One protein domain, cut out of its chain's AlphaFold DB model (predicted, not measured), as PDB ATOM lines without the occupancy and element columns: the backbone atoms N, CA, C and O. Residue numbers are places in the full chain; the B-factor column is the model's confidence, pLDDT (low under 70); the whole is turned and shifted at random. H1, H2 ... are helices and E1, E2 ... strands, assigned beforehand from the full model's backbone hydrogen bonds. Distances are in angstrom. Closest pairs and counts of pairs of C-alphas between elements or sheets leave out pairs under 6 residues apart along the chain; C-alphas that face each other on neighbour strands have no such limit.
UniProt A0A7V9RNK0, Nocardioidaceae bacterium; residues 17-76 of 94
ATOM      1  N   THR A  17     -27.716 -42.287  40.703       96.81
ATOM      2  CA  THR A  17     -26.319 -41.986  40.387       96.81
ATOM      3  C   THR A  17     -25.994 -42.483  38.989       96.81
ATOM      4  O   THR A  17     -26.154 -43.668  38.694       96.81
ATOM      5  N   VAL A  18     -25.500 -41.592  38.132       95.00
ATOM      6  CA  VAL A  18     -25.083 -41.901  36.761       95.00
ATOM      7  C   VAL A  18     -23.608 -41.557  36.622       95.00
ATOM      8  O   VAL A  18     -23.216 -40.409  36.794       95.00
ATOM      9  N   ARG A  19     -22.762 -42.561  36.347       93.94
ATOM     10  CA  ARG A  19     -21.294 -42.403  36.241       93.94
ATOM     11  C   ARG A  19     -20.655 -41.658  37.431       93.94
ATOM     12  O   ARG A  19     -19.704 -40.907  37.254       93.94
ATOM     13  N   GLY A  20     -21.177 -41.876  38.638       95.25
ATOM     14  CA  GLY A  20     -20.695 -41.232  39.867       95.25
ATOM     15  C   GLY A  20     -21.310 -39.861  40.167       95.25
ATOM     16  O   GLY A  20     -21.068 -39.331  41.245       95.25
ATOM     17  N   VAL A  21     -22.139 -39.313  39.275       96.25
ATOM     18  CA  VAL A  21     -22.852 -38.047  39.488       96.25
ATOM     19  C   VAL A  21     -24.244 -38.329  40.039       96.25
ATOM     20  O   VAL A  21     -24.999 -39.101  39.447       96.25
ATOM     21  N   GLN A  22     -24.582 -37.715  41.171       96.75
ATOM     22  CA  GLN A  22     -25.921 -37.800  41.746       96.75
ATOM     23  C   GLN A  22     -26.875 -36.869  40.990       96.75
ATOM     24  O   GLN A  22     -26.551 -35.712  40.740       96.75
ATOM     25  N   VAL A  23     -28.056 -37.378  40.650       97.06
ATOM     26  CA  VAL A  23     -29.130 -36.629  39.993       97.06
ATOM     27  C   VAL A  23     -30.387 -36.784  40.826       97.06
ATOM     28  O   VAL A  23     -30.838 -37.905  41.078       97.06
ATOM     29  N   SER A  24     -30.952 -35.664  41.256       97.44
ATOM     30  CA  SER A  24     -32.191 -35.620  42.020       97.44
ATOM     31  C   SER A  24     -33.320 -35.010  41.199       97.44
ATOM     32  O   SER A  24     -33.124 -34.255  40.248       97.44
ATOM     33  N   THR A  25     -34.549 -35.337  41.582       97.44
ATOM     34  CA  THR A  25     -35.734 -34.739  40.967       97.44
ATOM     35  C   THR A  25     -35.714 -33.223  41.122       97.44
ATOM     36  O   THR A  25     -35.689 -32.708  42.239       97.44
ATOM     37  N   GLY A  26     -35.797 -32.515  39.997       96.69
ATOM     38  CA  GLY A  26     -35.806 -31.055  39.956       96.69
ATOM     39  C   GLY A  26     -34.442 -30.413  39.708       96.69
ATOM     40  O   GLY A  26     -34.402 -29.192  39.574       96.69
ATOM     41  N   ASP A  27     -33.364 -31.194  39.618       97.81
ATOM     42  CA  ASP A  27     -32.083 -30.703  39.108       97.81
ATOM     43  C   ASP A  27     -32.194 -30.355  37.618       97.81
ATOM     44  O   ASP A  27     -32.974 -30.958  36.872       97.81
ATOM     45  N   LEU A  28     -31.411 -29.368  37.184       97.69
ATOM     46  CA  LEU A  28     -31.353 -28.973  35.782       97.69
ATOM     47  C   LEU A  28     -30.290 -29.809  35.069       97.69
ATOM     48  O   LEU A  28     -29.135 -29.851  35.485       97.69
ATOM     49  N   VAL A  29     -30.682 -30.460  33.978       96.94
ATOM     50  CA  VAL A  29     -29.795 -31.288  33.157       96.94
ATOM     51  C   VAL A  29     -29.592 -30.606  31.813       96.94
ATOM     52  O   VAL A  29     -30.567 -30.305  31.125       96.94
ATOM     53  N   VAL A  30     -28.334 -30.382  31.441       96.81
ATOM     54  CA  VAL A  30     -27.941 -29.824  30.141       96.81
ATOM     55  C   VAL A  30     -27.069 -30.849  29.428       96.81
ATOM     56  O   VAL A  30     -26.206 -31.461  30.055       96.81
ATOM     57  N   ALA A  31     -27.309 -31.057  28.138       96.62
ATOM     58  CA  ALA A  31     -26.560 -32.003  27.323       96.62
ATOM     59  C   ALA A  31     -26.315 -31.432  25.926       96.62
ATOM     60  O   ALA A  31     -27.244 -30.919  25.300       96.62
ATOM     61  N   ASP A  32     -25.085 -31.561  25.444       96.38
ATOM     62  CA  ASP A  32     -24.662 -31.179  24.100       96.38
ATOM     63  C   ASP A  32     -23.778 -32.277  23.478       96.38
ATOM     64  O   ASP A  32     -23.838 -33.446  23.872       96.38
ATOM     65  N   THR A  33     -23.005 -31.930  22.449       98.00
ATOM     66  CA  THR A  33     -22.099 -32.863  21.767       98.00
ATOM     67  C   THR A  33     -20.854 -33.218  22.574       98.00
ATOM     68  O   THR A  33     -20.245 -34.251  22.295       98.00
ATOM     69  N   ASP A  34     -20.482 -32.399  23.557       96.25
ATOM     70  CA  ASP A  34     -19.281 -32.582  24.369       96.25
ATOM     71  C   ASP A  34     -19.597 -33.393  25.628       96.25
ATOM     72  O   ASP A  34     -18.788 -34.219  26.068       96.25
ATOM     73  N   GLY A  35     -20.791 -33.213  26.205       95.38
ATOM     74  CA  GLY A  35     -21.205 -34.010  27.350       95.38
ATOM     75  C   GLY A  35     -22.528 -33.625  27.998       95.38
ATOM     76  O   GLY A  35     -23.409 -33.011  27.405       95.38
ATOM     77  N   ILE A  36     -22.674 -34.064  29.251       96.88
ATOM     78  CA  ILE A  36     -23.857 -33.847  30.087       96.88
ATOM     79  C   ILE A  36     -23.411 -33.214  31.401       96.88
ATOM     80  O   ILE A  36     -22.491 -33.715  32.052       96.88
ATOM     81  N   VAL A  37     -24.103 -32.156  31.813       96.56
ATOM     82  CA  VAL A  37     -23.883 -31.450  33.076       96.56
ATOM     83  C   VAL A  37     -25.171 -31.465  33.894       96.56
ATOM     84  O   VAL A  37     -26.262 -31.230  33.374       96.56
ATOM     85  N   ILE A  38     -25.033 -31.742  35.190       97.56
ATOM     86  CA  ILE A  38     -26.127 -31.744  36.165       97.56
ATOM     87  C   ILE A  38     -25.922 -30.554  37.096       97.56
ATOM     88  O   ILE A  38     -24.874 -30.440  37.730       97.56
ATOM     89  N   LEU A  39     -26.913 -29.673  37.175       97.44
ATOM     90  CA  LEU A  39     -26.910 -28.511  38.050       97.44
ATOM     91  C   LEU A  39     -27.897 -28.757  39.197       97.44
ATOM     92  O   LEU A  39     -29.106 -28.844  38.938       97.44
ATOM     93  N   PRO A  40     -27.422 -28.820  40.454       97.62
ATOM     94  CA  PRO A  40     -28.302 -28.905  41.608       97.62
ATOM     95  C   PRO A  40     -29.314 -27.761  41.602       97.62
ATOM     96  O   PRO A  40     -28.944 -26.596  41.420       97.62
ATOM     97  N   ARG A  41     -30.594 -28.068  41.842       97.31
ATOM     98  CA  ARG A  41     -31.682 -27.072  41.774       97.31
ATOM     99  C   ARG A  41     -31.398 -25.792  42.567       97.31
ATOM    100  O   ARG A  41     -31.721 -24.700  42.107       97.31
ATOM    101  N   ALA A  42     -30.820 -25.932  43.760       97.31
ATOM    102  CA  ALA A  42     -30.531 -24.815  44.660       97.31
ATOM    103  C   ALA A  42     -29.441 -23.869  44.124       97.31
ATOM    104  O   ALA A  42     -29.423 -22.692  44.472       97.31
ATOM    105  N   GLU A  43     -28.552 -24.370  43.269       97.25
ATOM    106  CA  GLU A  43     -27.384 -23.638  42.771       97.25
ATOM    107  C   GLU A  43     -27.542 -23.193  41.315       97.25
ATOM    108  O   GLU A  43     -26.815 -22.307  40.861       97.25
ATOM    109  N   ALA A  44     -28.511 -23.761  40.591       96.88
ATOM    110  CA  ALA A  44     -28.700 -23.557  39.159       96.88
ATOM    111  C   ALA A  44     -28.693 -22.074  38.754       96.88
ATOM    112  O   ALA A  44     -27.968 -21.700  37.838       96.88
ATOM    113  N   ALA A  45     -29.420 -21.208  39.469       97.00
ATOM    114  CA  ALA A  45     -29.475 -19.779  39.151       97.00
ATOM    115  C   ALA A  45     -28.102 -19.089  39.245       97.00
ATOM    116  O   ALA A  45     -27.730 -18.318  38.362       97.00
ATOM    117  N   ALA A  46     -27.326 -19.388  40.290       97.75
ATOM    118  CA  ALA A  46     -25.999 -18.808  40.477       97.75
ATOM    119  C   ALA A  46     -24.994 -19.339  39.443       97.75
ATOM    120  O   ALA A  46     -24.143 -18.591  38.962       97.75
ATOM    121  N   ILE A  47     -25.096 -20.621  39.084       97.56
ATOM    122  CA  ILE A  47     -24.248 -21.234  38.055       97.56
ATOM    123  C   ILE A  47     -24.548 -20.625  36.682       97.56
ATOM    124  O   ILE A  47     -23.609 -20.260  35.982       97.56
ATOM    125  N   ILE A  48     -25.824 -20.444  36.325       96.75
ATOM    126  CA  ILE A  48     -26.232 -19.823  35.054       96.75
ATOM    127  C   ILE A  48     -25.668 -18.403  34.944       96.75
ATOM    128  O   ILE A  48     -25.035 -18.075  33.948       96.75
ATOM    129  N   GLN A  49     -25.778 -17.589  35.999       97.62
ATOM    130  CA  GLN A  49     -25.199 -16.239  35.996       97.62
ATOM    131  C   GLN A  49     -23.680 -16.242  35.760       97.62
ATOM    132  O   GLN A  49     -23.155 -15.390  35.042       97.62
ATOM    133  N   ARG A  50     -22.950 -17.196  36.351       97.25
ATOM    134  CA  ARG A  50     -21.504 -17.349  36.115       97.25
ATOM    135  C   ARG A  50     -21.209 -17.845  34.699       97.25
ATOM    136  O   ARG A  50     -20.218 -17.415  34.111       97.25
ATOM    137  N   ALA A  51     -22.049 -18.723  34.154       96.44
ATOM    138  CA  ALA A  51     -21.931 -19.209  32.784       96.44
ATOM    139  C   ALA A  51     -22.112 -18.069  31.770       96.44
ATOM    140  O   ALA A  51     -21.288 -17.938  30.869       96.44
ATOM    141  N   ASP A  52     -23.087 -17.178  31.974       97.06
ATOM    142  CA  ASP A  52     -23.285 -15.995  31.122       97.06
ATOM    143  C   ASP A  52     -22.057 -15.073  31.146       97.06
ATOM    144  O   ASP A  52     -21.545 -14.651  30.106       97.06
ATOM    145  N   GLN A  53     -21.510 -14.802  32.337       96.88
ATOM    146  CA  GLN A  53     -20.276 -14.017  32.479       96.88
ATOM    147  C   GLN A  53     -19.096 -14.661  31.742       96.88
ATOM    148  O   GLN A  53     -18.290 -13.964  31.116       96.88
ATOM    149  N   ARG A  54     -18.993 -15.994  31.803       96.38
ATOM    150  CA  ARG A  54     -17.965 -16.756  31.095       96.38
ATOM    151  C   ARG A  54     -18.144 -16.661  29.581       96.38
ATOM    152  O   ARG A  54     -17.162 -16.364  28.905       96.38
ATOM    153  N   ALA A  55     -19.363 -16.823  29.072       96.25
ATOM    154  CA  ALA A  55     -19.668 -16.718  27.646       96.25
ATOM    155  C   ALA A  55     -19.295 -15.333  27.087       96.25
ATOM    156  O   ALA A  55     -18.595 -15.233  26.081       96.25
ATOM    157  N   HIS A  56     -19.641 -14.255  27.799       96.19
ATOM    158  CA  HIS A  56     -19.229 -12.900  27.418       96.19
ATOM    159  C   HIS A  56     -17.707 -12.700  27.452       96.19
ATOM    160  O   HIS A  56     -17.144 -11.959  26.643       96.19
ATOM    161  N   HIS A  57     -17.002 -13.326  28.399       94.69
ATOM    162  CA  HIS A  57     -15.541 -13.291  28.404       94.69
ATOM    163  C   HIS A  57     -14.954 -14.019  27.188       94.69
ATOM    164  O   HIS A  57     -14.078 -13.465  26.527       94.69
ATOM    165  N   GLU A  58     -15.459 -15.207  26.863       95.19
ATOM    166  CA  GLU A  58     -15.018 -15.981  25.702       95.19
ATOM    167  C   GLU A  58     -15.286 -15.249  24.386       95.19
ATOM    168  O   GLU A  58     -14.406 -15.205  23.530       95.19
ATOM    169  N   GLU A  59     -16.428 -14.577  24.246       96.56
ATOM    170  CA  GLU A  59     -16.734 -13.762  23.067       96.56
ATOM    171  C   GLU A  59     -15.716 -12.627  22.859       96.56
ATOM    172  O   GLU A  59     -15.247 -12.397  21.736       96.56
ATOM    173  N   ARG A  60     -15.297 -11.954  23.942       94.62
ATOM    174  CA  ARG A  60     -14.237 -10.931  23.880       94.62
ATOM    175  C   ARG A  60     -12.901 -11.529  23.458       94.62
ATOM    176  O   ARG A  60     -12.214 -10.947  22.620       94.62
ATOM    177  N   VAL A  61     -12.544 -12.689  24.009       95.12
ATOM    178  CA  VAL A  61     -11.312 -13.398  23.640       95.12
ATOM    179  C   VAL A  61     -11.349 -13.789  22.163       95.12
ATOM    180  O   VAL A  61     -10.410 -13.487  21.434       95.12
ATOM    181  N   ILE A  62     -12.446 -14.379  21.685       96.31
ATOM    182  CA  ILE A  62     -12.622 -14.773  20.278       96.31
ATOM    183  C   ILE A  62     -12.516 -13.557  19.354       96.31
ATOM    184  O   ILE A  62     -11.840 -13.621  18.326       96.31
ATOM    185  N   THR A  63     -13.145 -12.441  19.718       96.12
ATOM    186  CA  THR A  63     -13.050 -11.186  18.958       96.12
ATOM    187  C   THR A  63     -11.607 -10.684  18.888       96.12
ATOM    188  O   THR A  63     -11.130 -10.346  17.807       96.12
ATOM    189  N   GLY A  64     -10.882 -10.701  20.010       94.12
ATOM    190  CA  GLY A  64      -9.475 -10.304  20.057       94.12
ATOM    191  C   GLY A  64      -8.568 -11.208  19.217       94.12
ATOM    192  O   GLY A  64      -7.717 -10.708  18.482       94.12
ATOM    193  N   LEU A  65      -8.791 -12.524  19.259       95.50
ATOM    194  CA  LEU A  65      -8.063 -13.487  18.428       95.50
ATOM    195  C   LEU A  65      -8.307 -13.225  16.936       95.50
ATOM    196  O   LEU A  65      -7.363 -13.204  16.150       95.50
ATOM    197  N   ARG A  66      -9.559 -12.961  16.540       94.94
ATOM    198  CA  ARG A  66      -9.912 -12.603  15.153       94.94
ATOM    199  C   ARG A  66      -9.283 -11.285  14.700       94.94
ATOM    200  O   ARG A  66      -8.995 -11.138  13.518       94.94
ATOM    201  N   ALA A  67      -9.046 -10.357  15.625       95.44
ATOM    202  CA  ALA A  67      -8.340  -9.103  15.368       95.44
ATOM    203  C   ALA A  67      -6.805  -9.258  15.296       95.44
ATOM    204  O   ALA A  67      -6.108  -8.279  15.040       95.44
ATOM    205  N   GLY A  68      -6.267 -10.467  15.502       94.56
ATOM    206  CA  GLY A  68      -4.835 -10.761  15.398       94.56
ATOM    207  C   GLY A  68      -4.062 -10.676  16.717       94.56
ATOM    208  O   GLY A  68      -2.837 -10.796  16.705       94.56
ATOM    209  N   HIS A  69      -4.739 -10.499  17.855       93.88
ATOM    210  CA  HIS A  69      -4.087 -10.624  19.159       93.88
ATOM    211  C   HIS A  69      -3.764 -12.084  19.475       93.88
ATOM    212  O   HIS A  69      -4.482 -13.004  19.085       93.88
ATOM    213  N   THR A  70      -2.698 -12.301  20.240       93.56
ATOM    214  CA  THR A  70      -2.360 -13.636  20.745       93.56
ATOM    215  C   THR A  70      -3.095 -13.933  22.051       93.56
ATOM    216  O   THR A  70      -3.398 -13.032  22.835       93.56
ATOM    217  N   THR A  71      -3.313 -15.215  22.349       91.19
ATOM    218  CA  THR A  71      -3.884 -15.658  23.631       91.19
ATOM    219  C   THR A  71      -3.079 -15.136  24.829       91.19
ATOM    220  O   THR A  71      -3.661 -14.739  25.831       91.19
ATOM    221  N   VAL A  72      -1.748 -15.060  24.712       92.06
ATOM    222  CA  VAL A  72      -0.862 -14.562  25.780       92.06
ATOM    223  C   VAL A  72      -1.164 -13.097  26.116       92.06
ATOM    224  O   VAL A  72      -1.242 -12.744  27.290       92.06
ATOM    225  N   GLN A  73      -1.412 -12.261  25.104       87.38
ATOM    226  CA  GLN A  73      -1.804 -10.861  25.295       87.38
ATOM    227  C   GLN A  73      -3.203 -10.735  25.910       87.38
ATOM    228  O   GLN A  73      -3.397  -9.962  26.842       87.38
ATOM    229  N   LEU A  74      -4.175 -11.512  25.419       90.12
ATOM    230  CA  LEU A  74      -5.574 -11.413  25.856       90.12
ATOM    231  C   LEU A  74      -5.797 -11.886  27.297       90.12
ATOM    232  O   LEU A  74      -6.660 -11.353  27.989       90.12
ATOM    233  N   TYR A  75      -5.012 -12.865  27.751       89.81
ATOM    234  CA  TYR A  75      -5.051 -13.361  29.127       89.81
ATOM    235  C   TYR A  75      -4.041 -12.668  30.054       89.81
ATOM    236  O   TYR A  75      -3.950 -13.036  31.222       89.81
ATOM    237  N   GLY A  76      -3.290 -11.673  29.561       88.69
ATOM    238  CA  GLY A  76      -2.312 -10.934  30.367       88.69
ATOM    239  C   GLY A  76      -1.179 -11.813  30.905       88.69
ATOM    240  O   GLY A  76      -0.703 -11.596  32.010       88.69
TER     241      GLY A  76
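AT A GLANCE: This is residues 17 to 76 of the 94 residues of a protein of Nocardioidaceae bacterium (UniProt A0A7V9RNK0). Look for one long helix, H1, reaching out from a small hairpin of two strands, E2 and E3; short strand E1 lies at the hairpin's end of the model, and short helix H2 folds back on the far end of H1. H1 makes most of the length, and its residues 49 to 59 stand free. The 60 printed residues include three named strands and then two named helices, in the order E1, E2, E3, H1, H2, of mixed class; the sheet E2 - E3 is antiparallel. The whole is a rod, only just extended, close to loose, with a radius of gyration of the C-alphas of 16.1 A and spans of 46 by 22 by 18 A.

HOW THE PARTS SIT: Start at the hairpin of E2, residues 28 to 31, and E3, residues 36 to 39, antiparallel at 164 degrees; N 30 and O 37 are 3.0 A apart and N 37 and O 30 are 2.8 A apart, within hydrogen-bond range. E1, residues 21 to 23, pairs with no named strand; its closest C-alpha to E3 is that of Val 23, 6.9 A from that of Ile 38. H1, residues 44 to 66, is apart from E1, and its closest C-alphas with E2 are those of Ala 44 and Leu 28, 6.9 A apart. H2, residues 71 to 74, touches H1 at residues 61 to 65 alone, closest at the C-alphas of Leu 74 and Val 61, 6.5 A apart. In H1 every O i to N i+4 pair is within hydrogen-bond range; H2 is too short for such a pair, and its one O i to N i+3 pair is within range.

IN THESE COORDINATES: Find C-alpha 28 at (-31.353, -28.973, 35.782), where E2 begins; E2 is 10.2 A long, E3 10.1 A and E1 6.5 A. H1 runs 32.4 A from C-alpha 44 at (-28.700, -23.557, 39.159) to C-alpha 66 at (-9.912, -12.603, 15.153). H2, 5.1 A long, ends at C-alpha 74.

THE WHOLE: The C-alphas farthest apart are those of Thr 25 and Gly 68, 46.7 A. The printed part has no cut, and its four links are tight. Mean pLDDT of the printed part is 95.7, and no printed residue is under 70.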